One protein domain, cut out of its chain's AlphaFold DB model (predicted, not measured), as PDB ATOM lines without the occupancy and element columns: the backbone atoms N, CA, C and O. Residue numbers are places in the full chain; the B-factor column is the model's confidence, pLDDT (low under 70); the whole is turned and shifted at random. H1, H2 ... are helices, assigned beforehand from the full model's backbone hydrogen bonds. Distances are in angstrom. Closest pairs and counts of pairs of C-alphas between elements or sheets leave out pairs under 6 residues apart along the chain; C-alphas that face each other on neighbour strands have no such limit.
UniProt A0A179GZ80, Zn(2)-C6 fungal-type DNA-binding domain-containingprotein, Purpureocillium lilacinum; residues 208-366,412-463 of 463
ATOM      1  N   GLY A 208     154.949 226.363 167.502       94.75
ATOM      2  CA  GLY A 208     153.513 226.537 167.666       94.75
ATOM      3  C   GLY A 208     152.815 225.193 167.826       94.75
ATOM      4  O   GLY A 208     153.280 224.325 168.562       94.75
ATOM      5  N   ILE A 209     151.693 225.027 167.129       92.81
ATOM      6  CA  ILE A 209     150.890 223.798 167.168       92.81
ATOM      7  C   ILE A 209     151.264 222.786 166.081       92.81
ATOM      8  O   ILE A 209     150.640 221.737 166.014       92.81
ATOM      9  N   SER A 210     152.221 223.086 165.197       93.06
ATOM     10  CA  SER A 210     152.602 222.171 164.117       93.06
ATOM     11  C   SER A 210     154.097 222.249 163.848       93.06
ATOM     12  O   SER A 210     154.586 223.074 163.073       93.06
ATOM     13  N   THR A 211     154.841 221.323 164.455       93.62
ATOM     14  CA  THR A 211     156.261 221.144 164.128       93.62
ATOM     15  C   THR A 211     156.435 220.692 162.674       93.62
ATOM     16  O   THR A 211     157.430 221.033 162.030       93.62
ATOM     17  N   LEU A 212     155.446 219.979 162.123       93.12
ATOM     18  CA  LEU A 212     155.424 219.581 160.720       93.12
ATOM     19  C   LEU A 212     155.438 220.794 159.776       93.12
ATOM     20  O   LEU A 212     156.264 220.818 158.866       93.12
ATOM     21  N   ALA A 213     154.617 221.821 160.021       94.62
ATOM     22  CA  ALA A 213     154.598 223.032 159.195       94.62
ATOM     23  C   ALA A 213     155.981 223.711 159.129       94.62
ATOM     24  O   ALA A 213     156.469 224.026 158.042       94.62
ATOM     25  N   ALA A 214     156.670 223.845 160.269       94.69
ATOM     26  CA  ALA A 214     158.030 224.391 160.321       94.69
ATOM     27  C   ALA A 214     159.046 223.534 159.532       94.69
ATOM     28  O   ALA A 214     159.925 224.066 158.844       94.69
ATOM     29  N   ARG A 215     158.919 222.197 159.578       94.88
ATOM     30  CA  ARG A 215     159.777 221.276 158.809       94.88
ATOM     31  C   ARG A 215     159.544 221.389 157.307       94.88
ATOM     32  O   ARG A 215     160.518 221.447 156.556       94.88
ATOM     33  N   LEU A 216     158.285 221.416 156.869       95.62
ATOM     34  CA  LEU A 216     157.942 221.556 155.451       95.62
ATOM     35  C   LEU A 216     158.414 222.900 154.904       95.62
ATOM     36  O   LEU A 216     159.024 222.942 153.836       95.62
ATOM     37  N   PHE A 217     158.257 223.973 155.678       96.81
ATOM     38  CA  PHE A 217     158.807 225.278 155.334       96.81
ATOM     39  C   PHE A 217     160.333 225.239 155.198       96.81
ATOM     40  O   PHE A 217     160.871 225.656 154.176       96.81
ATOM     41  N   THR A 218     161.043 224.636 156.155       94.88
ATOM     42  CA  THR A 218     162.508 224.466 156.082       94.88
ATOM     43  C   THR A 218     162.942 223.714 154.819       94.88
ATOM     44  O   THR A 218     163.865 224.151 154.127       94.88
ATOM     45  N   ARG A 219     162.278 222.595 154.493       94.94
ATOM     46  CA  ARG A 219     162.566 221.805 153.280       94.94
ATOM     47  C   ARG A 219     162.317 222.623 152.015       94.94
ATOM     48  O   ARG A 219     163.195 222.669 151.157       94.94
ATOM     49  N   SER A 220     161.185 223.324 151.950       95.62
ATOM     50  CA  SER A 220     160.806 224.179 150.820       95.62
ATOM     51  C   SER A 220     161.853 225.264 150.567       95.62
ATOM     52  O   SER A 220     162.344 225.418 149.455       95.62
ATOM     53  N   ILE A 221     162.288 225.966 151.614       94.69
ATOM     54  CA  ILE A 221     163.277 227.044 151.493       94.69
ATOM     55  C   ILE A 221     164.641 226.517 151.055       94.69
ATOM     56  O   ILE A 221     165.268 227.099 150.164       94.69
ATOM     57  N   ARG A 222     165.101 225.402 151.638       93.06
ATOM     58  CA  ARG A 222     166.362 224.757 151.238       93.06
ATOM     59  C   ARG A 222     166.326 224.329 149.773       93.06
ATOM     60  O   ARG A 222     167.286 224.606 149.051       93.06
ATOM     61  N   LEU A 223     165.224 223.720 149.334       92.88
ATOM     62  CA  LEU A 223     165.016 223.317 147.946       92.88
ATOM     63  C   LEU A 223     165.065 224.528 147.009       92.88
ATOM     64  O   LEU A 223     165.892 224.565 146.099       92.88
ATOM     65  N   CYS A 224     164.269 225.565 147.286       92.25
ATOM     66  CA  CYS A 224     164.217 226.760 146.447       92.25
ATOM     67  C   CYS A 224     165.576 227.473 146.361       92.25
ATOM     68  O   CYS A 224     165.982 227.948 145.301       92.25
ATOM     69  N   ARG A 225     166.329 227.544 147.466       89.50
ATOM     70  CA  ARG A 225     167.694 228.098 147.467       89.50
ATOM     71  C   ARG A 225     168.679 227.234 146.689       89.50
ATOM     72  O   ARG A 225     169.521 227.779 145.980       89.50
ATOM     73  N   SER A 226     168.615 225.913 146.844       87.44
ATOM     74  CA  SER A 226     169.460 224.968 146.104       87.44
ATOM     75  C   SER A 226     169.257 225.123 144.597       87.44
ATOM     76  O   SER A 226     170.223 225.377 143.874       87.44
ATOM     77  N   TYR A 227     167.995 225.108 144.162       88.31
ATOM     78  CA  TYR A 227     167.608 225.262 142.765       88.31
ATOM     79  C   TYR A 227     168.055 226.614 142.189       88.31
ATOM     80  O   TYR A 227     168.784 226.656 141.197       88.31
ATOM     81  N   ARG A 228     167.741 227.733 142.867       86.50
ATOM     82  CA  ARG A 228     168.168 229.080 142.431       86.50
ATOM     83  C   ARG A 228     169.686 229.198 142.299       86.50
ATOM     84  O   ARG A 228     170.174 229.701 141.291       86.50
ATOM     85  N   ARG A 229     170.455 228.686 143.272       84.25
ATOM     86  CA  ARG A 229     171.930 228.693 143.201       84.25
ATOM     87  C   ARG A 229     172.449 227.911 142.002       84.25
ATOM     88  O   ARG A 229     173.419 228.341 141.379       84.25
ATOM     89  N   ARG A 230     171.826 226.775 141.690       82.88
ATOM     90  CA  ARG A 230     172.214 225.939 140.556       82.88
ATOM     91  C   ARG A 230     171.948 226.629 139.226       82.88
ATOM     92  O   ARG A 230     172.844 226.652 138.390       82.88
ATOM     93  N   ILE A 231     170.773 227.235 139.063       80.31
ATOM     94  CA  ILE A 231     170.439 228.001 137.856       80.31
ATOM     95  C   ILE A 231     171.395 229.180 137.677       80.31
ATOM     96  O   ILE A 231     171.891 229.405 136.579       80.31
ATOM     97  N   SER A 232     171.719 229.905 138.751       79.19
ATOM     98  CA  SER A 232     172.663 231.025 138.670       79.19
ATOM     99  C   SER A 232     174.119 230.598 138.420       79.19
ATOM    100  O   SER A 232     174.940 231.439 138.057       79.19
ATOM    101  N   ARG A 233     174.481 229.328 138.656       74.38
ATOM    102  CA  ARG A 233     175.847 228.793 138.498       74.38
ATOM    103  C   ARG A 233     175.832 227.368 137.915       74.38
ATOM    104  O   ARG A 233     176.142 226.415 138.640       74.38
ATOM    105  N   PRO A 234     175.511 227.200 136.621       68.81
ATOM    106  CA  PRO A 234     175.434 225.881 136.003       68.81
ATOM    107  C   PRO A 234     176.816 225.204 135.977       68.81
ATOM    108  O   PRO A 234     177.795 225.767 135.487       68.81
ATOM    109  N   ARG A 235     176.914 223.983 136.519       62.03
ATOM    110  CA  ARG A 235     178.109 223.119 136.457       62.03
ATOM    111  C   ARG A 235     177.762 221.867 135.663       62.03
ATOM    112  O   ARG A 235     176.928 221.129 136.158       62.03
ATOM    113  N   GLY A 236     178.420 221.608 134.527       66.31
ATOM    114  CA  GLY A 236     178.274 220.376 133.724       66.31
ATOM    115  C   GLY A 236     176.833 220.070 133.278       66.31
ATOM    116  O   GLY A 236     175.961 219.799 134.093       66.31
ATOM    117  N   THR A 237     176.557 220.081 131.976       67.50
ATOM    118  CA  THR A 237     175.177 220.093 131.446       67.50
ATOM    119  C   THR A 237     174.315 218.888 131.850       67.50
ATOM    120  O   THR A 237     173.154 219.082 132.197       67.50
ATOM    121  N   GLU A 238     174.857 217.668 131.870       68.31
ATOM    122  CA  GLU A 238     174.070 216.451 132.146       68.31
ATOM    123  C   GLU A 238     173.736 216.263 133.635       68.31
ATOM    124  O   GLU A 238     172.570 216.098 133.992       68.31
ATOM    125  N   ILE A 239     174.734 216.367 134.522       66.62
ATOM    126  CA  ILE A 239     174.532 216.232 135.980       66.62
ATOM    127  C   ILE A 239     173.622 217.356 136.501       66.62
ATOM    128  O   ILE A 239     172.808 217.139 137.400       66.62
ATOM    129  N   ALA A 240     173.727 218.560 135.928       73.12
ATOM    130  CA  ALA A 240     172.855 219.673 136.286       73.12
ATOM    131  C   ALA A 240     171.385 219.411 135.921       73.12
ATOM    132  O   ALA A 240     170.506 219.798 136.693       73.12
ATOM    133  N   PHE A 241     171.123 218.751 134.787       77.75
ATOM    134  CA  PHE A 241     169.770 218.440 134.323       77.75
ATOM    135  C   PHE A 241     169.101 217.355 135.174       77.75
ATOM    136  O   PHE A 241     167.987 217.563 135.653       77.75
ATOM    137  N   GLU A 242     169.787 216.236 135.430       82.69
ATOM    138  CA  GLU A 242     169.247 215.152 136.266       82.69
ATOM    139  C   GLU A 242     168.899 215.662 137.667       82.69
ATOM    140  O   GLU A 242     167.789 215.462 138.167       82.69
ATOM    141  N   ALA A 243     169.820 216.400 138.281       82.25
ATOM    142  CA  ALA A 243     169.580 216.959 139.592       82.25
ATOM    143  C   ALA A 243     168.415 217.972 139.562       82.25
ATOM    144  O   ALA A 243     167.748 218.162 140.581       82.25
ATOM    145  N   ALA A 244     168.210 218.714 138.461       82.50
ATOM    146  CA  ALA A 244     167.132 219.703 138.363       82.50
ATOM    147  C   ALA A 244     165.774 219.003 138.273       82.50
ATOM    148  O   ALA A 244     164.829 219.417 138.937       82.50
ATOM    149  N   MET A 245     165.710 217.888 137.541       85.06
ATOM    150  CA  MET A 245     164.535 217.019 137.499       85.06
ATOM    151  C   MET A 245     164.192 216.466 138.891       85.06
ATOM    152  O   MET A 245     163.033 216.505 139.298       85.06
ATOM    153  N   GLN A 246     165.196 216.018 139.654       88.88
ATOM    154  CA  GLN A 246     165.001 215.558 141.037       88.88
ATOM    155  C   GLN A 246     164.466 216.672 141.950       88.88
ATOM    156  O   GLN A 246     163.586 216.429 142.771       88.88
ATOM    157  N   GLU A 247     164.963 217.906 141.805       90.38
ATOM    158  CA  GLU A 247     164.464 219.051 142.578       90.38
ATOM    159  C   GLU A 247     163.013 219.408 142.225       90.38
ATOM    160  O   GLU A 247     162.246 219.743 143.125       90.38
ATOM    161  N   VAL A 248     162.608 219.282 140.956       89.69
ATOM    162  CA  VAL A 248     161.208 219.467 140.535       89.69
ATOM    163  C   VAL A 248     160.302 218.384 141.131       89.69
ATOM    164  O   VAL A 248     159.226 218.699 141.636       89.69
ATOM    165  N   GLN A 249     160.738 217.122 141.136       90.69
ATOM    166  CA  GLN A 249     159.986 216.024 141.760       90.69
ATOM    167  C   GLN A 249     159.832 216.215 143.276       90.69
ATOM    168  O   GLN A 249     158.750 216.010 143.827       90.69
ATOM    169  N   GLU A 250     160.889 216.651 143.966       92.56
ATOM    170  CA  GLU A 250     160.807 216.977 145.394       92.56
ATOM    171  C   GLU A 250     159.877 218.175 145.642       92.56
ATOM    172  O   GLU A 250     159.138 218.180 146.626       92.56
ATOM    173  N   ALA A 251     159.853 219.164 144.742       93.94
ATOM    174  CA  ALA A 251     158.934 220.295 144.833       93.94
ATOM    175  C   ALA A 251     157.464 219.855 144.698       93.94
ATOM    176  O   ALA A 251     156.637 220.313 145.484       93.94
ATOM    177  N   GLN A 252     157.149 218.924 143.787       92.25
ATOM    178  CA  GLN A 252     155.809 218.321 143.659       92.25
ATOM    179  C   GLN A 252     155.381 217.605 144.943       92.25
ATOM    180  O   GLN A 252     154.265 217.785 145.431       92.25
ATOM    181  N   LYS A 253     156.285 216.814 145.528       93.06
ATOM    182  CA  LYS A 253     156.020 216.105 146.782       93.06
ATOM    183  C   LYS A 253     155.766 217.074 147.938       93.06
ATOM    184  O   LYS A 253     154.823 216.885 148.703       93.06
ATOM    185  N   LEU A 254     156.593 218.113 148.063       94.62
ATOM    186  CA  LEU A 254     156.417 219.144 149.084       94.62
ATOM    187  C   LEU A 254     155.112 219.915 148.897       94.62
ATOM    188  O   LEU A 254     154.428 220.170 149.882       94.62
ATOM    189  N   GLU A 255     154.757 220.265 147.661       94.12
ATOM    190  CA  GLU A 255     153.477 220.900 147.353       94.12
ATOM    191  C   GLU A 255     152.308 220.035 147.835       94.12
ATOM    192  O   GLU A 255     151.441 220.538 148.549       94.12
ATOM    193  N   GLN A 256     152.308 218.738 147.519       92.81
ATOM    194  CA  GLN A 256     151.259 217.823 147.964       92.81
ATOM    195  C   GLN A 256     151.179 217.749 149.498       92.81
ATOM    196  O   GLN A 256     150.105 217.955 150.062       92.81
ATOM    197  N   GLU A 257     152.310 217.529 150.182       93.94
ATOM    198  CA  GLU A 257     152.368 217.484 151.654       93.94
ATOM    199  C   GLU A 257     151.842 218.789 152.285       93.94
ATOM    200  O   GLU A 257     151.163 218.762 153.312       93.94
ATOM    201  N   LEU A 258     152.130 219.941 151.670       94.31
ATOM    202  CA  LEU A 258     151.656 221.249 152.120       94.31
ATOM    203  C   LEU A 258     150.161 221.446 151.872       94.31
ATOM    204  O   LEU A 258     149.487 222.008 152.730       94.31
ATOM    205  N   LEU A 259     149.627 221.015 150.730       92.06
ATOM    206  CA  LEU A 259     148.198 221.125 150.411       92.06
ATOM    207  C   LEU A 259     147.335 220.206 151.286       92.06
ATOM    208  O   LEU A 259     146.177 220.522 151.548       92.06
ATOM    209  N   GLU A 260     147.898 219.102 151.775       91.75
ATOM    210  CA  GLU A 260     147.231 218.196 152.710       91.75
ATOM    211  C   GLU A 260     147.136 218.765 154.138       91.75
ATOM    212  O   GLU A 260     146.348 218.255 154.940       91.75
ATOM    213  N   LEU A 261     147.895 219.809 154.492       90.88
ATOM    214  CA  LEU A 261     147.773 220.456 155.799       90.88
ATOM    215  C   LEU A 261     146.425 221.177 155.940       90.88
ATOM    216  O   LEU A 261     146.021 221.956 155.079       90.88
ATOM    217  N   ASP A 262     145.762 220.949 157.072       87.56
ATOM    218  CA  ASP A 262     144.551 221.659 157.475       87.56
ATOM    219  C   ASP A 262     144.609 221.930 158.980       87.56
ATOM    220  O   ASP A 262     144.817 221.010 159.777       87.56
ATOM    221  N   PHE A 263     144.439 223.199 159.346       86.88
ATOM    222  CA  PHE A 263     144.449 223.685 160.727       86.88
ATOM    223  C   PHE A 263     143.082 224.220 161.172       86.88
ATOM    224  O   PHE A 263     142.931 224.615 162.326       86.88
ATOM    225  N   SER A 264     142.074 224.182 160.294       76.06
ATOM    226  CA  SER A 264     140.711 224.668 160.562       76.06
ATOM    227  C   SER A 264     140.010 223.866 161.664       76.06
ATOM    228  O   SER A 264     139.091 224.358 162.312       76.06
ATOM    229  N   SER A 265     140.450 222.622 161.871       66.50
ATOM    230  CA  SER A 265     139.934 221.674 162.861       66.50
ATOM    231  C   SER A 265     140.817 221.531 164.107       66.50
ATOM    232  O   SER A 265     140.546 220.663 164.940       66.50
ATOM    233  N   ALA A 266     141.865 222.353 164.258       69.25
ATOM    234  CA  ALA A 266     142.684 222.342 165.470       69.25
ATOM    235  C   ALA A 266     141.794 222.560 166.711       69.25
ATOM    236  O   ALA A 266     140.803 223.288 166.666       69.25
ATOM    237  N   THR A 267     142.091 221.854 167.804       65.56
ATOM    238  CA  THR A 267     141.181 221.744 168.956       65.56
ATOM    239  C   THR A 267     141.718 222.477 170.194       65.56
ATOM    240  O   THR A 267     142.917 222.752 170.291       65.56
ATOM    241  N   PRO A 268     140.862 222.770 171.197       59.19
ATOM    242  CA  PRO A 268     141.263 223.443 172.438       59.19
ATOM    243  C   PRO A 268     142.311 222.706 173.286       59.19
ATOM    244  O   PRO A 268     142.808 223.284 174.251       59.19
ATOM    245  N   THR A 269     142.670 221.457 172.962       67.25
ATOM    246  CA  THR A 269     143.770 220.736 173.633       67.25
ATOM    247  C   THR A 269     145.116 221.438 173.448       67.25
ATOM    248  O   THR A 269     146.016 221.257 174.259       67.25
ATOM    249  N   ASN A 270     145.233 222.313 172.446       68.12
ATOM    250  CA  ASN A 270     146.397 223.162 172.206       68.12
ATOM    251  C   ASN A 270     146.402 224.466 173.029       68.12
ATOM    252  O   ASN A 270     147.048 225.438 172.631       68.12
ATOM    253  N   ASN A 271     145.675 224.522 174.148       80.94
ATOM    254  CA  ASN A 271     145.627 225.712 174.991       80.94
ATOM    255  C   ASN A 271     147.026 226.077 175.515       80.94
ATOM    256  O   ASN A 271     147.729 225.262 176.108       80.94
ATOM    257  N   THR A 272     147.414 227.328 175.307       89.00
ATOM    258  CA  THR A 272     148.690 227.895 175.748       89.00
ATOM    259  C   THR A 272     148.655 228.341 177.206       89.00
ATOM    260  O   THR A 272     149.712 228.557 177.792       89.00
ATOM    261  N   GLY A 273     147.467 228.525 177.797       90.62
ATOM    262  CA  GLY A 273     147.299 229.165 179.107       90.62
ATOM    263  C   GLY A 273     147.675 230.654 179.121       90.62
ATOM    264  O   GLY A 273     147.790 231.234 180.195       90.62
ATOM    265  N   ASP A 274     147.902 231.255 177.951       93.12
ATOM    266  CA  ASP A 274     148.259 232.661 177.762       93.12
ATOM    267  C   ASP A 274     147.093 233.389 177.082       93.12
ATOM    268  O   ASP A 274     146.771 233.125 175.921       93.12
ATOM    269  N   GLU A 275     146.474 234.331 177.795       92.00
ATOM    270  CA  GLU A 275     145.346 235.125 177.292       92.00
ATOM    271  C   GLU A 275     145.705 235.951 176.050       92.00
ATOM    272  O   GLU A 275     144.849 236.198 175.201       92.00
ATOM    273  N   LYS A 276     146.973 236.361 175.906       94.12
ATOM    274  CA  LYS A 276     147.442 237.118 174.733       94.12
ATOM    275  C   LYS A 276     147.705 236.219 173.533       94.12
ATOM    276  O   LYS A 276     147.781 236.712 172.405       94.12
ATOM    277  N   THR A 277     147.836 234.915 173.756       95.31
ATOM    278  CA  THR A 277     148.141 233.945 172.705       95.31
ATOM    279  C   THR A 277     147.210 232.739 172.781       95.31
ATOM    280  O   THR A 277     147.677 231.624 173.021       95.31
ATOM    281  N   PRO A 278     145.898 232.902 172.539       92.12
ATOM    282  CA  PRO A 278     145.014 231.761 172.356       92.12
ATOM    283  C   PRO A 278     145.523 230.855 171.228       92.12
ATOM    284  O   PRO A 278     146.160 231.303 170.271       92.12
ATOM    285  N   TRP A 279     145.189 229.569 171.316       88.56
ATOM    286  CA  TRP A 279     145.633 228.544 170.366       88.56
ATOM    287  C   TRP A 279     145.307 228.888 168.899       88.56
ATOM    288  O   TRP A 279     146.100 228.577 168.013       88.56
ATOM    289  N   MET A 280     144.206 229.609 168.645       92.12
ATOM    290  CA  MET A 280     143.834 230.115 167.316       92.12
ATOM    291  C   MET A 280     144.941 230.961 166.676       92.12
ATOM    292  O   MET A 280     145.205 230.823 165.486       92.12
ATOM    293  N   HIS A 281     145.646 231.796 167.452       95.38
ATOM    294  CA  HIS A 281     146.761 232.584 166.917       95.38
ATOM    295  C   HIS A 281     147.888 231.677 166.411       95.38
ATOM    296  O   HIS A 281     148.530 231.996 165.413       95.38
ATOM    297  N   LEU A 282     148.135 230.545 167.078       95.19
ATOM    298  CA  LEU A 282     149.139 229.570 166.652       95.19
ATOM    299  C   LEU A 282     148.667 228.748 165.445       95.19
ATOM    300  O   LEU A 282     149.500 228.381 164.619       95.19
ATOM    301  N   ALA A 283     147.359 228.508 165.308       94.19
ATOM    302  CA  ALA A 283     146.777 227.904 164.109       94.19
ATOM    303  C   ALA A 283     146.954 228.807 162.880       94.19
ATOM    304  O   ALA A 283     147.438 228.340 161.851       94.19
ATOM    305  N   TYR A 284     146.694 230.113 163.014       96.69
ATOM    306  CA  TYR A 284     146.973 231.081 161.948       96.69
ATOM    307  C   TYR A 284     148.460 231.143 161.590       96.69
ATOM    308  O   TYR A 284     148.804 231.243 160.417       96.69
ATOM    309  N   VAL A 285     149.367 231.036 162.569       97.56
ATOM    310  CA  VAL A 285     150.807 230.945 162.273       97.56
ATOM    311  C   VAL A 285     151.148 229.660 161.507       97.56
ATOM    312  O   VAL A 285     151.942 229.713 160.569       97.56
ATOM    313  N   ALA A 286     150.553 228.520 161.862       96.12
ATOM    314  CA  ALA A 286     150.777 227.258 161.156       96.12
ATOM    315  C   ALA A 286     150.276 227.315 159.699       96.12
ATOM    316  O   ALA A 286     151.024 226.956 158.785       96.12
ATOM    317  N   GLU A 287     149.074 227.856 159.466       96.88
ATOM    318  CA  GLU A 287     148.551 228.115 158.115       96.88
ATOM    319  C   GLU A 287     149.437 229.118 157.359       96.88
ATOM    320  O   GLU A 287     149.738 228.938 156.180       96.88
ATOM    321  N   ALA A 288     149.931 230.155 158.031       98.44
ATOM    322  CA  ALA A 288     150.829 231.114 157.409       98.44
ATOM    323  C   ALA A 288     152.160 230.467 156.980       98.44
ATOM    324  O   ALA A 288     152.648 230.770 155.892       98.44
ATOM    325  N   TYR A 289     152.731 229.536 157.754       98.31
ATOM    326  CA  TYR A 289     153.902 228.756 157.322       98.31
ATOM    327  C   TYR A 289     153.596 227.842 156.130       98.31
ATOM    328  O   TYR A 289     154.420 227.742 155.220       98.31
ATOM    329  N   GLN A 290     152.418 227.217 156.088       97.56
ATOM    330  CA  GLN A 290     151.955 226.452 154.926       97.56
ATOM    331  C   GLN A 290     151.886 227.340 153.671       97.56
ATOM    332  O   GLN A 290     152.521 227.034 152.660       97.56
ATOM    333  N   LEU A 291     151.188 228.478 153.744       97.81
ATOM    334  CA  LEU A 291     151.035 229.416 152.626       97.81
ATOM    335  C   LEU A 291     152.367 230.041 152.201       97.81
ATOM    336  O   LEU A 291     152.632 230.171 151.009       97.81
ATOM    337  N   ALA A 292     153.230 230.391 153.156       98.25
ATOM    338  CA  ALA A 292     154.569 230.893 152.871       98.25
ATOM    339  C   ALA A 292     155.429 229.841 152.159       98.25
ATOM    340  O   ALA A 292     156.172 230.190 151.246       98.25
ATOM    341  N   SER A 293     155.310 228.561 152.526       97.75
ATOM    342  CA  SER A 293     156.014 227.469 151.839       97.75
ATOM    343  C   SER A 293     155.564 227.350 150.384       97.75
ATOM    344  O   SER A 293     156.402 227.387 149.483       97.75
ATOM    345  N   LEU A 294     154.246 227.288 150.155       95.94
ATOM    346  CA  LEU A 294     153.651 227.226 148.816       95.94
ATOM    347  C   LEU A 294     154.062 228.433 147.967       95.94
ATOM    348  O   LEU A 294     154.486 228.270 146.827       95.94
ATOM    349  N   LEU A 295     154.031 229.638 148.544       95.31
ATOM    350  CA  LEU A 295     154.453 230.859 147.863       95.31
ATOM    351  C   LEU A 295     155.905 230.774 147.374       95.31
ATOM    352  O   LEU A 295     156.198 231.136 146.238       95.31
ATOM    353  N   GLN A 296     156.823 230.284 148.212       94.94
ATOM    354  CA  GLN A 296     158.232 230.152 147.833       94.94
ATOM    355  C   GLN A 296     158.460 229.060 146.784       94.94
ATOM    356  O   GLN A 296     159.332 229.230 145.925       94.94
ATOM    357  N   ILE A 297     157.687 227.968 146.834       94.31
ATOM    358  CA  ILE A 297     157.697 226.920 145.806       94.31
ATOM    359  C   ILE A 297     157.222 227.504 144.475       94.31
ATOM    360  O   ILE A 297     157.960 227.419 143.502       94.31
ATOM    361  N   TYR A 298     156.072 228.178 144.433       91.25
ATOM    362  CA  TYR A 298     155.510 228.730 143.195       91.25
ATOM    363  C   TYR A 298     156.355 229.846 142.582       91.25
ATOM    364  O   TYR A 298     156.481 229.916 141.363       91.25
ATOM    365  N   LEU A 299     157.015 230.660 143.409       88.94
ATOM    366  CA  LEU A 299     158.000 231.638 142.938       88.94
ATOM    367  C   LEU A 299     159.236 230.997 142.293       88.94
ATOM    368  O   LEU A 299     159.927 231.654 141.520       88.94
ATOM    369  N   THR A 300     159.565 229.753 142.651       90.62
ATOM    370  CA  THR A 300     160.789 229.078 142.190       90.62
ATOM    371  C   THR A 300     160.520 228.057 141.083       90.62
ATOM    372  O   THR A 300     161.360 227.881 140.206       90.62
ATOM    373  N   PHE A 301     159.352 227.417 141.109       89.88
ATOM    374  CA  PHE A 301     158.911 226.370 140.193       89.88
ATOM    375  C   PHE A 301     157.527 226.727 139.614       89.88
ATOM    376  O   PHE A 301     156.525 226.100 139.971       89.88
ATOM    377  N   PRO A 302     157.435 227.747 138.741       82.69
ATOM    378  CA  PRO A 302     156.153 228.219 138.203       82.69
ATOM    379  C   PRO A 302     155.397 227.135 137.414       82.69
ATOM    380  O   PRO A 302     154.166 227.086 137.447       82.69
ATOM    381  N   ASP A 303     156.126 226.210 136.783       79.75
ATOM    382  CA  ASP A 303     155.562 225.120 135.978       79.75
ATOM    383  C   ASP A 303     154.725 224.124 136.792       79.75
ATOM    384  O   ASP A 303     153.837 223.482 136.238       79.75
ATOM    385  N   LEU A 304     154.942 224.007 138.109       81.06
ATOM    386  CA  LEU A 304     154.103 223.147 138.960       81.06
ATOM    387  C   LEU A 304     152.644 223.584 138.922       81.06
ATOM    388  O   LEU A 304     151.727 222.769 138.817       81.06
ATOM    389  N   VAL A 305     152.439 224.897 138.920       69.75
ATOM    390  CA  VAL A 305     151.106 225.472 138.836       69.75
ATOM    391  C   VAL A 305     150.520 225.274 137.439       69.75
ATOM    392  O   VAL A 305     149.328 224.998 137.313       69.75
ATOM    393  N   ALA A 306     151.356 225.343 136.398       66.06
ATOM    394  CA  ALA A 306     150.972 225.051 135.019       66.06
ATOM    395  C   ALA A 306     150.478 223.608 134.852       66.06
ATOM    396  O   ALA A 306     149.423 223.380 134.267       66.06
ATOM    397  N   LEU A 307     151.214 222.639 135.405       67.56
ATOM    398  CA  LEU A 307     150.875 221.214 135.358       67.56
ATOM    399  C   LEU A 307     149.542 220.927 136.054       67.56
ATOM    400  O   LEU A 307     148.737 220.148 135.549       67.56
ATOM    401  N   ARG A 308     149.270 221.603 137.177       66.50
ATOM    402  CA  ARG A 308     147.978 221.507 137.865       66.50
ATOM    403  C   ARG A 308     146.829 222.104 137.048       66.50
ATOM    404  O   ARG A 308     145.718 221.599 137.125       66.50
ATOM    405  N   LEU A 309     147.089 223.152 136.263       58.69
ATOM    406  CA  LEU A 309     146.086 223.784 135.399       58.69
ATOM    407  C   LEU A 309     145.814 223.012 134.107       58.69
ATOM    408  O   LEU A 309     144.700 223.062 133.616       58.69
ATOM    409  N   GLN A 310     146.783 222.267 133.571       54.78
ATOM    410  CA  GLN A 310     146.549 221.377 132.422       54.78
ATOM    411  C   GLN A 310     145.598 220.212 132.755       54.78
ATOM    412  O   GLN A 310     145.069 219.568 131.852       54.78
ATOM    413  N   LEU A 311     145.369 219.948 134.045       52.97
ATOM    414  CA  LEU A 311     144.350 219.022 134.548       52.97
ATOM    415  C   LEU A 311     142.966 219.683 134.709       52.97
ATOM    416  O   LEU A 311     142.001 218.977 134.994       52.97
ATOM    417  N   ASP A 312     142.865 221.004 134.527       48.22
ATOM    418  CA  ASP A 312     141.628 221.783 134.608       48.22
ATOM    419  C   ASP A 312     141.157 222.123 133.172       48.22
ATOM    420  O   ASP A 312     141.826 222.888 132.471       48.22
ATOM    421  N   PRO A 313     140.060 221.527 132.670       48.78
ATOM    422  CA  PRO A 313     139.718 221.517 131.241       48.78
ATOM    423  C   PRO A 313     139.318 222.878 130.627       48.78
ATOM    424  O   PRO A 313     139.101 222.937 129.419       48.78
ATOM    425  N   ASP A 314     139.252 223.957 131.414       51.94
ATOM    426  CA  ASP A 314     138.678 225.256 131.015       51.94
ATOM    427  C   ASP A 314     139.708 226.371 130.711       51.94
ATOM    428  O   ASP A 314     139.324 227.531 130.538       51.94
ATOM    429  N   ILE A 315     141.020 226.091 130.655       53.44
ATOM    430  CA  ILE A 315     142.040 227.154 130.524       53.44
ATOM    431  C   ILE A 315     142.903 226.972 129.268       53.44
ATOM    432  O   ILE A 315     143.813 226.147 129.224       53.44
ATOM    433  N   GLU A 316     142.643 227.809 128.256       45.47
ATOM    434  CA  GLU A 316     143.442 227.905 127.031       45.47
ATOM    435  C   GLU A 316     144.898 228.314 127.323       45.47
ATOM    436  O   GLU A 316     145.195 229.229 128.095       45.47
ATOM    437  N   THR A 317     145.818 227.600 126.679       48.22
ATOM    438  CA  THR A 317     147.273 227.697 126.816       48.22
ATOM    439  C   THR A 317     147.826 229.015 126.267       48.22
ATOM    440  O   THR A 317     148.027 229.151 125.061       48.22
ATOM    441  N   SER A 318     148.164 229.956 127.151       43.66
ATOM    442  CA  SER A 318     149.103 231.048 126.866       43.66
ATOM    443  C   SER A 318     150.479 230.718 127.456       43.66
ATOM    444  O   SER A 318     150.594 230.403 128.637       43.66
ATOM    445  N   THR A 319     151.520 230.788 126.626       44.16
ATOM    446  CA  THR A 319     152.899 230.329 126.887       44.16
ATOM    447  C   THR A 319     153.721 231.168 127.871       44.16
ATOM    448  O   THR A 319     154.859 230.810 128.139       44.16
ATOM    449  N   ASP A 320     153.149 232.219 128.454       45.31
ATOM    450  CA  ASP A 320     153.690 232.903 129.629       45.31
ATOM    451  C   ASP A 320     152.611 232.861 130.707       45.31
ATOM    452  O   ASP A 320     151.547 233.454 130.538       45.31
ATOM    453  N   ILE A 321     152.846 232.136 131.801       49.38
ATOM    454  CA  ILE A 321     151.985 232.206 132.986       49.38
ATOM    455  C   ILE A 321     152.532 233.358 133.824       49.38
ATOM    456  O   ILE A 321     153.592 233.201 134.434       49.38
ATOM    457  N   PRO A 322     151.866 234.525 133.869       56.19
ATOM    458  CA  PRO A 322     152.387 235.642 134.633       56.19
ATOM    459  C   PRO A 322     152.406 235.260 136.113       56.19
ATOM    460  O   PRO A 322     151.450 234.656 136.615       56.19
ATOM    461  N   CYS A 323     153.469 235.664 136.817       52.25
ATOM    462  CA  CYS A 323     153.592 235.605 138.282       52.25
ATOM    463  C   CYS A 323     152.269 235.984 138.992       52.25
ATOM    464  O   CYS A 323     151.887 235.403 140.010       52.25
ATOM    465  N   ASP A 324     151.529 236.907 138.381       60.25
ATOM    466  CA  ASP A 324     150.277 237.492 138.837       60.25
ATOM    467  C   ASP A 324     149.154 236.484 139.106       60.25
ATOM    468  O   ASP A 324     148.333 236.718 139.994       60.25
ATOM    469  N   ARG A 325     149.096 235.352 138.388       68.44
ATOM    470  CA  ARG A 325     147.922 234.464 138.458       68.44
ATOM    471  C   ARG A 325     147.817 233.695 139.780       68.44
ATOM    472  O   ARG A 325     146.711 233.342 140.176       68.44
ATOM    473  N   TRP A 326     148.934 233.454 140.475       75.06
ATOM    474  CA  TRP A 326     148.951 232.599 141.676       75.06
ATOM    475  C   TRP A 326     149.791 233.139 142.821       75.06
ATOM    476  O   TRP A 326     149.369 233.063 143.975       75.06
ATOM    477  N   THR A 327     150.937 233.741 142.524       86.50
ATOM    478  CA  THR A 327     151.823 234.292 143.548       86.50
ATOM    479  C   THR A 327     151.142 235.432 144.307       86.50
ATOM    480  O   THR A 327     151.155 235.433 145.539       86.50
ATOM    481  N   ILE A 328     150.493 236.359 143.590       89.25
ATOM    482  CA  ILE A 328     149.777 237.489 144.198       89.25
ATOM    483  C   ILE A 328     148.606 236.987 145.066       89.25
ATOM    484  O   ILE A 328     148.590 237.320 146.252       89.25
ATOM    485  N   PRO A 329     147.676 236.135 144.577       90.31
ATOM    486  CA  PRO A 329     146.614 235.576 145.418       90.31
ATOM    487  C   PRO A 329     147.112 234.844 146.669       90.31
ATOM    488  O   PRO A 329     146.554 235.040 147.750       90.31
ATOM    489  N   VAL A 330     148.168 234.026 146.561       92.88
ATOM    490  CA  VAL A 330     148.732 233.311 147.719       92.88
ATOM    491  C   VAL A 330     149.370 234.290 148.707       92.88
ATOM    492  O   VAL A 330     149.149 234.161 149.911       92.88
ATOM    493  N   ALA A 331     150.099 235.305 148.234       95.88
ATOM    494  CA  ALA A 331     150.688 236.335 149.088       95.88
ATOM    495  C   ALA A 331     149.630 237.208 149.785       95.88
ATOM    496  O   ALA A 331     149.768 237.529 150.968       95.88
ATOM    497  N   LEU A 332     148.544 237.546 149.086       95.81
ATOM    498  CA  LEU A 332     147.399 238.249 149.663       95.81
ATOM    499  C   LEU A 332     146.669 237.373 150.687       95.81
ATOM    500  O   LEU A 332     146.347 237.859 151.769       95.81
ATOM    501  N   ARG A 333     146.463 236.076 150.415       96.50
ATOM    502  CA  ARG A 333     145.886 235.139 151.395       96.50
ATOM    503  C   ARG A 333     146.772 235.008 152.633       96.50
ATOM    504  O   ARG A 333     146.262 235.113 153.743       96.50
ATOM    505  N   LEU A 334     148.081 234.836 152.454       98.19
ATOM    506  CA  LEU A 334     149.052 234.811 153.552       98.19
ATOM    507  C   LEU A 334     148.956 236.091 154.394       98.19
ATOM    508  O   LEU A 334     148.923 236.026 155.619       98.19
ATOM    509  N   THR A 335     148.842 237.247 153.743       98.31
ATOM    510  CA  THR A 335     148.669 238.531 154.432       98.31
ATOM    511  C   THR A 335     147.361 238.579 155.227       98.31
ATOM    512  O   THR A 335     147.394 238.914 156.407       98.31
ATOM    513  N   LYS A 336     146.238 238.147 154.638       98.06
ATOM    514  CA  LYS A 336     144.927 238.072 155.311       98.06
ATOM    515  C   LYS A 336     144.941 237.146 156.532       98.06
ATOM    516  O   LYS A 336     144.315 237.469 157.538       98.06
ATOM    517  N   VAL A 337     145.667 236.025 156.478       98.19
ATOM    518  CA  VAL A 337     145.859 235.128 157.636       98.19
ATOM    519  C   VAL A 337     146.678 235.821 158.728       98.19
ATOM    520  O   VAL A 337     146.306 235.786 159.899       98.19
ATOM    521  N   LEU A 338     147.763 236.511 158.364       98.38
ATOM    522  CA  LEU A 338     148.584 237.264 159.319       98.38
ATOM    523  C   LEU A 338     147.823 238.437 159.964       98.38
ATOM    524  O   LEU A 338     148.092 238.768 161.121       98.38
ATOM    525  N   GLU A 339     146.874 239.046 159.250       97.88
ATOM    526  CA  GLU A 339     145.974 240.090 159.762       97.88
ATOM    527  C   GLU A 339     145.033 239.582 160.863       97.88
ATOM    528  O   GLU A 339     144.690 240.352 161.758       97.88
ATOM    529  N   GLN A 340     144.673 238.290 160.858       97.56
ATOM    530  CA  GLN A 340     143.842 237.695 161.917       97.56
ATOM    531  C   GLN A 340     144.559 237.616 163.269       97.56
ATOM    532  O   GLN A 340     143.924 237.399 164.300       97.56
ATOM    533  N   ILE A 341     145.884 237.768 163.290       97.75
ATOM    534  CA  ILE A 341     146.669 237.732 164.520       97.75
ATOM    535  C   ILE A 341     146.762 239.166 165.078       97.75
ATOM    536  O   ILE A 341     147.246 240.062 164.384       97.75
ATOM    537  N   PRO A 342     146.369 239.441 166.329       96.94
ATOM    538  CA  PRO A 342     146.588 240.742 166.961       96.94
ATOM    539  C   PRO A 342     148.077 241.094 167.063       96.94
ATOM    540  O   PRO A 342     148.930 240.212 167.199       96.94
ATOM    541  N   ALA A 343     148.409 242.387 167.026       95.25
ATOM    542  CA  ALA A 343     149.802 242.840 167.094       95.25
ATOM    543  C   ALA A 343     150.441 242.537 168.464       95.25
ATOM    544  O   ALA A 343     151.650 242.350 168.582       95.25
ATOM    545  N   GLU A 344     149.603 242.439 169.493       94.56
ATOM    546  CA  GLU A 344     149.956 242.158 170.876       94.56
ATOM    547  C   GLU A 344     150.140 240.660 171.149       94.56
ATOM    548  O   GLU A 344     150.618 240.307 172.231       94.56
ATOM    549  N   SER A 345     149.818 239.786 170.187       96.81
ATOM    550  CA  SER A 345     149.983 238.336 170.323       96.81
ATOM    551  C   SER A 345     151.413 237.967 170.738       96.81
ATOM    552  O   SER A 345     152.394 238.545 170.250       96.81
ATOM    553  N   GLY A 346     151.557 236.980 171.627       95.69
ATOM    554  CA  GLY A 346     152.860 236.422 172.001       95.69
ATOM    555  C   GLY A 346     153.535 235.687 170.843       95.69
ATOM    556  O   GLY A 346     154.759 235.611 170.787       95.69
ATOM    557  N   SER A 347     152.775 235.260 169.825       96.88
ATOM    558  CA  SER A 347     153.313 234.522 168.670       96.88
ATOM    559  C   SER A 347     154.254 235.346 167.781       96.88
ATOM    560  O   SER A 347     154.813 234.835 166.815       96.88
ATOM    561  N   ARG A 348     154.474 236.619 168.110       96.25
ATOM    562  CA  ARG A 348     155.321 237.574 167.392       96.25
ATOM    563  C   ARG A 348     156.731 237.069 167.070       96.25
ATOM    564  O   ARG A 348     157.246 237.421 166.016       96.25
ATOM    565  N   VAL A 349     157.354 236.244 167.922       95.81
ATOM    566  CA  VAL A 349     158.736 235.760 167.708       95.81
ATOM    567  C   VAL A 349     158.849 234.804 166.516       95.81
ATOM    568  O   VAL A 349     159.892 234.759 165.868       95.81
ATOM    569  N   ILE A 350     157.757 234.111 166.174       97.31
ATOM    570  CA  ILE A 350     157.683 233.136 165.074       97.31
ATOM    571  C   ILE A 350     157.004 233.700 163.813       97.31
ATOM    572  O   ILE A 350     156.673 232.964 162.895       97.31
ATOM    573  N   GLN A 351     156.788 235.016 163.736       97.81
ATOM    574  CA  GLN A 351     156.193 235.681 162.569       97.81
ATOM    575  C   GLN A 351     157.163 236.377 161.583       97.81
ATOM    576  O   GLN A 351     156.778 236.515 160.421       97.81
ATOM    577  N   PRO A 352     158.392 236.828 161.933       97.25
ATOM    578  CA  PRO A 352     159.195 237.684 161.048       97.25
ATOM    579  C   PRO A 352     159.460 237.103 159.653       97.25
ATOM    580  O   PRO A 352     159.368 237.819 158.656       97.25
ATOM    581  N   LEU A 353     159.745 235.797 159.565       96.88
ATOM    582  CA  LEU A 353     159.979 235.123 158.283       96.88
ATOM    583  C   LEU A 353     158.731 235.082 157.396       96.88
ATOM    584  O   LEU A 353     158.858 235.118 156.174       96.88
ATOM    585  N   LEU A 354     157.537 235.053 157.990       98.44
ATOM    586  CA  LEU A 354     156.270 235.040 157.259       98.44
ATOM    587  C   LEU A 354     156.032 236.377 156.557       98.44
ATOM    588  O   LEU A 354     155.660 236.392 155.387       98.44
ATOM    589  N   TYR A 355     156.338 237.493 157.226       98.38
ATOM    590  CA  TYR A 355     156.276 238.827 156.621       98.38
ATOM    591  C   TYR A 355     157.289 238.994 155.478       98.38
ATOM    592  O   TYR A 355     156.955 239.570 154.441       98.38
ATOM    593  N   ILE A 356     158.504 238.448 155.632       97.31
ATOM    594  CA  ILE A 356     159.493 238.412 154.543       97.31
ATOM    595  C   ILE A 356     158.945 237.598 153.363       97.31
ATOM    596  O   ILE A 356     158.968 238.088 152.237       97.31
ATOM    597  N   CYS A 357     158.406 236.401 153.600       97.12
ATOM    598  CA  CYS A 357     157.857 235.558 152.535       97.12
ATOM    599  C   CYS A 357     156.663 236.206 151.835       97.12
ATOM    600  O   CYS A 357     156.614 236.209 150.613       97.12
ATOM    601  N   ALA A 358     155.726 236.800 152.576       97.31
ATOM    602  CA  ALA A 358     154.599 237.515 151.983       97.31
ATOM    603  C   ALA A 358     155.084 238.631 151.045       97.31
ATOM    604  O   ALA A 358     154.565 238.789 149.942       97.31
ATOM    605  N   SER A 359     156.139 239.355 151.437       95.69
ATOM    606  CA  SER A 359     156.673 240.458 150.637       95.69
ATOM    607  C   SER A 359     157.198 240.042 149.259       95.69
ATOM    608  O   SER A 359     157.113 240.853 148.335       95.69
ATOM    609  N   THR A 360     157.681 238.801 149.092       93.62
ATOM    610  CA  THR A 360     158.231 238.317 147.812       93.62
ATOM    611  C   THR A 360     157.154 238.032 146.769       93.62
ATOM    612  O   THR A 360     157.479 237.890 145.600       93.62
ATOM    613  N   GLY A 361     155.885 237.915 147.167       90.38
ATOM    614  CA  GLY A 361     154.779 237.702 146.229       90.38
ATOM    615  C   GLY A 361     153.964 238.951 145.897       90.38
ATOM    616  O   GLY A 361     153.065 238.895 145.068       90.38
ATOM    617  N   LEU A 362     154.266 240.082 146.539       90.25
ATOM    618  CA  LEU A 362     153.542 241.344 146.383       90.25
ATOM    619  C   LEU A 362     154.222 242.245 145.342       90.25
ATOM    620  O   LEU A 362     154.689 243.342 145.670       90.25
ATOM    621  N   CYS A 363     154.313 241.789 144.092       81.81
ATOM    622  CA  CYS A 363     154.791 242.590 142.964       81.81
ATOM    623  C   CYS A 363     153.655 243.471 142.422       81.81
ATOM    624  O   CYS A 363     152.596 242.983 142.048       81.81
ATOM    625  N   CYS A 364     153.850 244.791 142.380       63.56
ATOM    626  CA  CYS A 364     152.861 245.708 141.808       63.56
ATOM    627  C   CYS A 364     152.910 245.651 140.269       63.56
ATOM    628  O   CYS A 364     153.337 246.623 139.653       63.56
ATOM    629  N   ASN A 365     152.541 244.546 139.628       57.38
ATOM    630  CA  ASN A 365     152.560 244.453 138.167       57.38
ATOM    631  C   ASN A 365     151.348 245.193 137.587       57.38
ATOM    632  O   ASN A 365     150.243 244.668 137.514       57.38
ATOM    633  N   MET A 366     151.545 246.453 137.196       47.97
ATOM    634  CA  MET A 366     150.593 247.138 136.327       47.97
ATOM    635  C   MET A 366     150.921 246.720 134.900       47.97
ATOM    636  O   MET A 366     151.844 247.264 134.299       47.97
ATOM    637  N   THR A 412     144.290 249.394 139.130       75.06
ATOM    638  CA  THR A 412     143.561 248.129 139.269       75.06
ATOM    639  C   THR A 412     143.235 247.867 140.743       75.06
ATOM    640  O   THR A 412     143.997 248.247 141.635       75.06
ATOM    641  N   GLU A 413     142.112 247.200 141.019       80.38
ATOM    642  CA  GLU A 413     141.717 246.792 142.379       80.38
ATOM    643  C   GLU A 413     142.822 245.969 143.067       80.38
ATOM    644  O   GLU A 413     143.201 246.247 144.203       80.38
ATOM    645  N   VAL A 414     143.446 245.056 142.315       82.00
ATOM    646  CA  VAL A 414     144.586 244.241 142.763       82.00
ATOM    647  C   VAL A 414     145.766 245.106 143.218       82.00
ATOM    648  O   VAL A 414     146.401 244.808 144.226       82.00
ATOM    649  N   ALA A 415     146.062 246.215 142.535       84.00
ATOM    650  CA  ALA A 415     147.142 247.103 142.957       84.00
ATOM    651  C   ALA A 415     146.839 247.828 144.277       84.00
ATOM    652  O   ALA A 415     147.756 248.075 145.065       84.00
ATOM    653  N   VAL A 416     145.566 248.145 144.542       87.69
ATOM    654  CA  VAL A 416     145.133 248.708 145.830       87.69
ATOM    655  C   VAL A 416     145.287 247.668 146.940       87.69
ATOM    656  O   VAL A 416     145.837 247.988 147.997       87.69
ATOM    657  N   GLU A 417     144.883 246.418 146.693       91.19
ATOM    658  CA  GLU A 417     145.069 245.315 147.645       91.19
ATOM    659  C   GLU A 417     146.552 245.077 147.958       91.19
ATOM    660  O   GLU A 417     146.929 244.983 149.129       91.19
ATOM    661  N   ILE A 418     147.416 245.065 146.938       91.56
ATOM    662  CA  ILE A 418     148.868 244.929 147.116       91.56
ATOM    663  C   ILE A 418     149.427 246.102 147.922       91.56
ATOM    664  O   ILE A 418     150.210 245.890 148.849       91.56
ATOM    665  N   GLY A 419     149.019 247.337 147.616       92.56
ATOM    666  CA  GLY A 419     149.427 248.519 148.374       92.56
ATOM    667  C   GLY A 419     149.034 248.429 149.854       92.56
ATOM    668  O   GLY A 419     149.856 248.710 150.731       92.56
ATOM    669  N   SER A 420     147.811 247.972 150.135       95.62
ATOM    670  CA  SER A 420     147.326 247.735 151.499       95.62
ATOM    671  C   SER A 420     148.144 246.653 152.213       95.62
ATOM    672  O   SER A 420     148.638 246.886 153.320       95.62
ATOM    673  N   ALA A 421     148.390 245.518 151.551       96.88
ATOM    674  CA  ALA A 421     149.179 244.410 152.084       96.88
ATOM    675  C   ALA A 421     150.633 244.818 152.386       96.88
ATOM    676  O   ALA A 421     151.158 244.524 153.463       96.88
ATOM    677  N   ARG A 422     151.283 245.569 151.483       96.81
ATOM    678  CA  ARG A 422     152.633 246.118 151.704       96.81
ATOM    679  C   ARG A 422     152.666 247.047 152.927       96.81
ATOM    680  O   ARG A 422     153.570 246.947 153.759       96.81
ATOM    681  N   ASN A 423     151.673 247.927 153.072       97.31
ATOM    682  CA  ASN A 423     151.558 248.827 154.224       97.31
ATOM    683  C   ASN A 423     151.327 248.056 155.536       97.31
ATOM    684  O   ASN A 423     151.969 248.358 156.543       97.31
ATOM    685  N   PHE A 424     150.467 247.033 155.524       98.25
ATOM    686  CA  PHE A 424     150.274 246.140 156.665       98.25
ATOM    687  C   PHE A 424     151.594 245.488 157.092       98.25
ATOM    688  O   PHE A 424     151.982 245.609 158.255       98.25
ATOM    689  N   ILE A 425     152.332 244.879 156.157       98.44
ATOM    690  CA  ILE A 425     153.620 244.228 156.440       98.44
ATOM    691  C   ILE A 425     154.605 245.201 157.099       98.44
ATOM    692  O   ILE A 425     155.210 244.861 158.118       98.44
ATOM    693  N   LEU A 426     154.753 246.422 156.570       98.19
ATOM    694  CA  LEU A 426     155.665 247.413 157.155       98.19
ATOM    695  C   LEU A 426     155.246 247.826 158.569       98.19
ATOM    696  O   LEU A 426     156.089 247.820 159.463       98.19
ATOM    697  N   ARG A 427     153.957 248.106 158.801       98.06
ATOM    698  CA  ARG A 427     153.446 248.460 160.139       98.06
ATOM    699  C   ARG A 427     153.667 247.346 161.158       98.06
ATOM    700  O   ARG A 427     153.971 247.605 162.324       98.06
ATOM    701  N   ARG A 428     153.524 246.090 160.730       97.81
ATOM    702  CA  ARG A 428     153.779 244.932 161.592       97.81
ATOM    703  C   ARG A 428     155.258 244.799 161.905       97.81
ATOM    704  O   ARG A 428     155.597 244.645 163.072       97.81
ATOM    705  N   LEU A 429     156.141 244.951 160.919       98.12
ATOM    706  CA  LEU A 429     157.587 244.960 161.155       98.12
ATOM    707  C   LEU A 429     158.027 246.113 162.071       98.12
ATOM    708  O   LEU A 429     158.871 245.886 162.929       98.12
ATOM    709  N   ASP A 430     157.423 247.301 161.963       97.50
ATOM    710  CA  ASP A 430     157.661 248.415 162.896       97.50
ATOM    711  C   ASP A 430     157.272 248.034 164.332       97.50
ATOM    712  O   ASP A 430     158.021 248.266 165.281       97.50
ATOM    713  N   THR A 431     156.123 247.378 164.491       96.75
ATOM    714  CA  THR A 431     155.654 246.912 165.803       96.75
ATOM    715  C   THR A 431     156.572 245.829 166.378       96.75
ATOM    716  O   THR A 431     156.898 245.843 167.568       96.75
ATOM    717  N   LEU A 432     157.037 244.901 165.537       96.88
ATOM    718  CA  LEU A 432     158.010 243.881 165.924       96.88
ATOM    719  C   LEU A 432     159.353 244.502 166.318       96.88
ATOM    720  O   LEU A 432     159.953 244.059 167.288       96.88
ATOM    721  N   GLU A 433     159.809 245.548 165.630       95.19
ATOM    722  CA  GLU A 433     161.065 246.244 165.943       95.19
ATOM    723  C   GLU A 433     161.027 246.886 167.342       95.19
ATOM    724  O   GLU A 433     162.041 246.914 168.036       95.19
ATOM    725  N   CYS A 434     159.853 247.343 167.791       92.56
ATOM    726  CA  CYS A 434     159.662 247.903 169.130       92.56
ATOM    727  C   CYS A 434     159.463 246.858 170.239       92.56
ATOM    728  O   CYS A 434     159.665 247.172 171.413       92.56
ATOM    729  N   THR A 435     159.012 245.650 169.898       91.81
ATOM    730  CA  THR A 435     158.581 244.640 170.882       91.81
ATOM    731  C   THR A 435     159.501 243.427 170.979       91.81
ATOM    732  O   THR A 435     159.533 242.765 172.017       91.81
ATOM    733  N   LEU A 436     160.241 243.134 169.915       94.50
ATOM    734  CA  LEU A 436     161.310 242.147 169.856       94.50
ATOM    735  C   LEU A 436     162.667 242.854 169.865       94.50
ATOM    736  O   LEU A 436     162.775 244.061 170.069       94.50
ATOM    737  N   GLN A 437     163.733 242.092 169.641       93.12
ATOM    738  CA  GLN A 437     165.051 242.680 169.467       93.12
ATOM    739  C   GLN A 437     165.158 243.405 168.122       93.12
ATOM    740  O   GLN A 437     164.968 242.775 167.078       93.12
ATOM    741  N   PRO A 438     165.493 244.710 168.114       92.69
ATOM    742  CA  PRO A 438     165.353 245.537 166.921       92.69
ATOM    743  C   PRO A 438     166.361 245.179 165.833       92.69
ATOM    744  O   PRO A 438     166.042 245.287 164.655       92.69
ATOM    745  N   ARG A 439     167.568 244.716 166.187       94.00
ATOM    746  CA  ARG A 439     168.641 244.469 165.208       94.00
ATOM    747  C   ARG A 439     168.240 243.448 164.123       94.00
ATOM    748  O   ARG A 439     168.313 243.815 162.950       94.00
ATOM    749  N   PRO A 440     167.770 242.221 164.443       92.81
ATOM    750  CA  PRO A 440     167.277 241.296 163.417       92.81
ATOM    751  C   PRO A 440     166.059 241.816 162.638       92.81
ATOM    752  O   PRO A 440     165.974 241.619 161.427       92.81
ATOM    753  N   ILE A 441     165.128 242.509 163.303       96.38
ATOM    754  CA  ILE A 441     163.911 243.015 162.649       96.38
ATOM    755  C   ILE A 441     164.228 244.159 161.678       96.38
ATOM    756  O   ILE A 441     163.686 244.196 160.576       96.38
ATOM    757  N   ALA A 442     165.172 245.037 162.018       95.88
ATOM    758  CA  ALA A 442     165.657 246.088 161.129       95.88
ATOM    759  C   ALA A 442     166.280 245.504 159.849       95.88
ATOM    760  O   ALA A 442     166.062 246.034 158.756       95.88
ATOM    761  N   VAL A 443     167.003 244.379 159.955       94.94
ATOM    762  CA  VAL A 443     167.522 243.642 158.789       94.94
ATOM    763  C   VAL A 443     166.376 243.090 157.938       94.94
ATOM    764  O   VAL A 443     166.372 243.308 156.726       94.94
ATOM    765  N   ALA A 444     165.375 242.450 158.552       95.31
ATOM    766  CA  ALA A 444     164.191 241.949 157.846       95.31
ATOM    767  C   ALA A 444     163.444 243.071 157.102       95.31
ATOM    768  O   ALA A 444     163.141 242.954 155.917       95.31
ATOM    769  N   LYS A 445     163.221 244.208 157.766       96.94
ATOM    770  CA  LYS A 445     162.573 245.395 157.195       96.94
ATOM    771  C   LYS A 445     163.376 246.009 156.050       96.94
ATOM    772  O   LYS A 445     162.793 246.433 155.053       96.94
ATOM    773  N   LYS A 446     164.709 246.034 156.152       96.94
ATOM    774  CA  LYS A 446     165.587 246.460 155.052       96.94
ATOM    775  C   LYS A 446     165.478 245.517 153.852       96.94
ATOM    776  O   LYS A 446     165.400 246.006 152.728       96.94
ATOM    777  N   LEU A 447     165.433 244.204 154.083       95.31
ATOM    778  CA  LEU A 447     165.261 243.203 153.027       95.31
ATOM    779  C   LEU A 447     163.917 243.371 152.303       95.31
ATOM    780  O   LEU A 447     163.904 243.449 151.081       95.31
ATOM    781  N   VAL A 448     162.812 243.513 153.041       96.69
ATOM    782  CA  VAL A 448     161.472 243.748 152.468       96.69
ATOM    783  C   VAL A 448     161.450 244.998 151.583       96.69
ATOM    784  O   VAL A 448     160.975 244.953 150.451       96.69
ATOM    785  N   LYS A 449     162.025 246.110 152.060       96.06
ATOM    786  CA  LYS A 449     162.128 247.345 151.267       96.06
ATOM    787  C   LYS A 449     162.970 247.158 150.004       96.06
ATOM    788  O   LYS A 449     162.612 247.700 148.965       96.06
ATOM    789  N   ALA A 450     164.066 246.403 150.088       94.75
ATOM    790  CA  ALA A 450     164.917 246.117 148.937       94.75
ATOM    791  C   ALA A 450     164.197 245.255 147.887       94.75
ATOM    792  O   ALA A 450     164.294 245.559 146.704       94.75
ATOM    793  N   ILE A 451     163.435 244.238 148.310       92.00
ATOM    794  CA  ILE A 451     162.622 243.396 147.415       92.00
ATOM    795  C   ILE A 451     161.656 244.261 146.598       92.00
ATOM    796  O   ILE A 451     161.609 244.158 145.375       92.00
ATOM    797  N   TRP A 452     160.915 245.157 147.251       93.38
ATOM    798  CA  TRP A 452     159.961 246.013 146.542       93.38
ATOM    799  C   TRP A 452     160.625 247.078 145.679       93.38
ATOM    800  O   TRP A 452     160.113 247.349 144.601       93.38
ATOM    801  N   ALA A 453     161.765 247.629 146.106       90.50
ATOM    802  CA  ALA A 453     162.537 248.547 145.274       90.50
ATOM    803  C   ALA A 453     162.945 247.885 143.949       90.50
ATOM    804  O   ALA A 453     162.754 248.489 142.902       90.50
ATOM    805  N   VAL A 454     163.400 246.625 143.979       87.75
ATOM    806  CA  VAL A 454     163.715 245.860 142.758       87.75
ATOM    807  C   VAL A 454     162.479 245.707 141.869       87.75
ATOM    808  O   VAL A 454     162.542 246.047 140.693       87.75
ATOM    809  N   TYR A 455     161.336 245.288 142.421       84.88
ATOM    810  CA  TYR A 455     160.095 245.159 141.638       84.88
ATOM    811  C   TYR A 455     159.590 246.482 141.056       84.88
ATOM    812  O   TYR A 455     158.913 246.491 140.029       84.88
ATOM    813  N   ASP A 456     159.854 247.601 141.726       82.75
ATOM    814  CA  ASP A 456     159.412 248.915 141.273       82.75
ATOM    815  C   ASP A 456     160.406 249.552 140.279       82.75
ATOM    816  O   ASP A 456     159.973 250.297 139.397       82.75
ATOM    817  N   ASP A 457     161.697 249.202 140.346       76.38
ATOM    818  CA  ASP A 457     162.745 249.638 139.412       76.38
ATOM    819  C   ASP A 457     162.798 248.802 138.121       76.38
ATOM    820  O   ASP A 457     163.010 249.380 137.054       76.38
ATOM    821  N   GLU A 458     162.533 247.485 138.161       61.03
ATOM    822  CA  GLU A 458     162.428 246.629 136.956       61.03
ATOM    823  C   GLU A 458     161.406 247.175 135.938       61.03
ATOM    824  O   GLU A 458     161.533 246.960 134.736       61.03
ATOM    825  N   LYS A 459     160.439 247.980 136.393       55.72
ATOM    826  CA  LYS A 459     159.461 248.677 135.543       55.72
ATOM    827  C   LYS A 459     160.028 249.880 134.794       55.72
ATOM    828  O   LYS A 459     159.511 250.233 133.740       55.72
ATOM    829  N   ARG A 460     161.050 250.547 135.340       43.66
ATOM    830  CA  ARG A 460     161.657 251.750 134.739       43.66
ATOM    831  C   ARG A 460     162.659 251.412 133.633       43.66
ATOM    832  O   ARG A 460     163.048 252.305 132.895       43.66
ATOM    833  N   GLY A 461     163.075 250.148 133.522       36.59
ATOM    834  CA  GLY A 461     164.032 249.669 132.517       36.59
ATOM    835  C   GLY A 461     163.432 249.289 131.156       36.59
ATOM    836  O   GLY A 461     164.188 248.901 130.271       36.59
ATOM    837  N   PHE A 462     162.109 249.389 130.983       34.22
ATOM    838  CA  PHE A 462     161.398 249.068 129.734       34.22
ATOM    839  C   PHE A 462     160.870 250.302 128.973       34.22
ATOM    840  O   PHE A 462     160.007 250.157 128.108       34.22
ATOM    841  N   THR A 463     161.359 251.507 129.282       31.06
ATOM    842  CA  THR A 463     161.054 252.735 128.518       31.06
ATOM    843  C   THR A 463     162.074 253.019 127.435       31.06
ATOM    844  O   THR A 463     163.279 253.009 127.781       31.06
TER     845      THR A 463
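This is residues 208 to 366 and 412 to 463 of the 463 residues of the protein "Zn(2)-C6 fungal-type DNA-binding domain-containingprotein" of Purpureocillium lilacinum (UniProt A0A179GZ80). Three long helices, H1, H2 and H3, make an up-and-down bundle on one side, each running against the one before it; the hairpin of H8 and H9 covers the other side, with the shorter H5 and H7 packed between. Residues 232 to 239 and 310 to 316 stick out. The printed part has 211 residues, with nine named helices in order H1 to H9, which hold 144 of them, and no named strand; the class is all helix, and the whole is compact, with a radius of gyration of the C-alphas of 18.3 A and spans of 55 by 43 by 39 A.

Start at H2, residues 237 to 259; it forms a hairpin with H1, residues 211 to 232, the closest C-alphas being Leu 223 and Glu 247, 6.9 A. Next find H3, residues 279 to 300, the hub; it touches H1 at C-alphas 217 and 293, 5.0 A, and H5, residues 327 to 339, at 288 and 334, 5.6 A. H7, residues 352 to 359, touches H9, residues 438 to 457, at 356 and 448, 6.1 A. H8, residues 413 to 435, touches H5 with residues 417 to 425 alone, at 335 and 421, 6.4 A. H4, residues 302 to 309, touches no helix; H6, residues 346 to 350, touches H3. Every O i to N i+4 pair is within hydrogen-bond range except in H6, 0 of 1, where O i to N i+3 has 1 of 2.

Find C-alpha 211 at (156.261, 221.144, 164.128), where H1 begins its 31.9 A; H2 spans 33.0 A, H3 32.0 A, H8 33.2 A. H9 ends at C-alpha 457, (162.745, 249.638, 139.412).

Residues 367 to 411 are not printed; C-alphas 366 and 412 are 7.7 A apart. The links H2 to H3 and H4 to H5 are long. Of the printed residues, 42 are under pLDDT 70, among them 305 to 325.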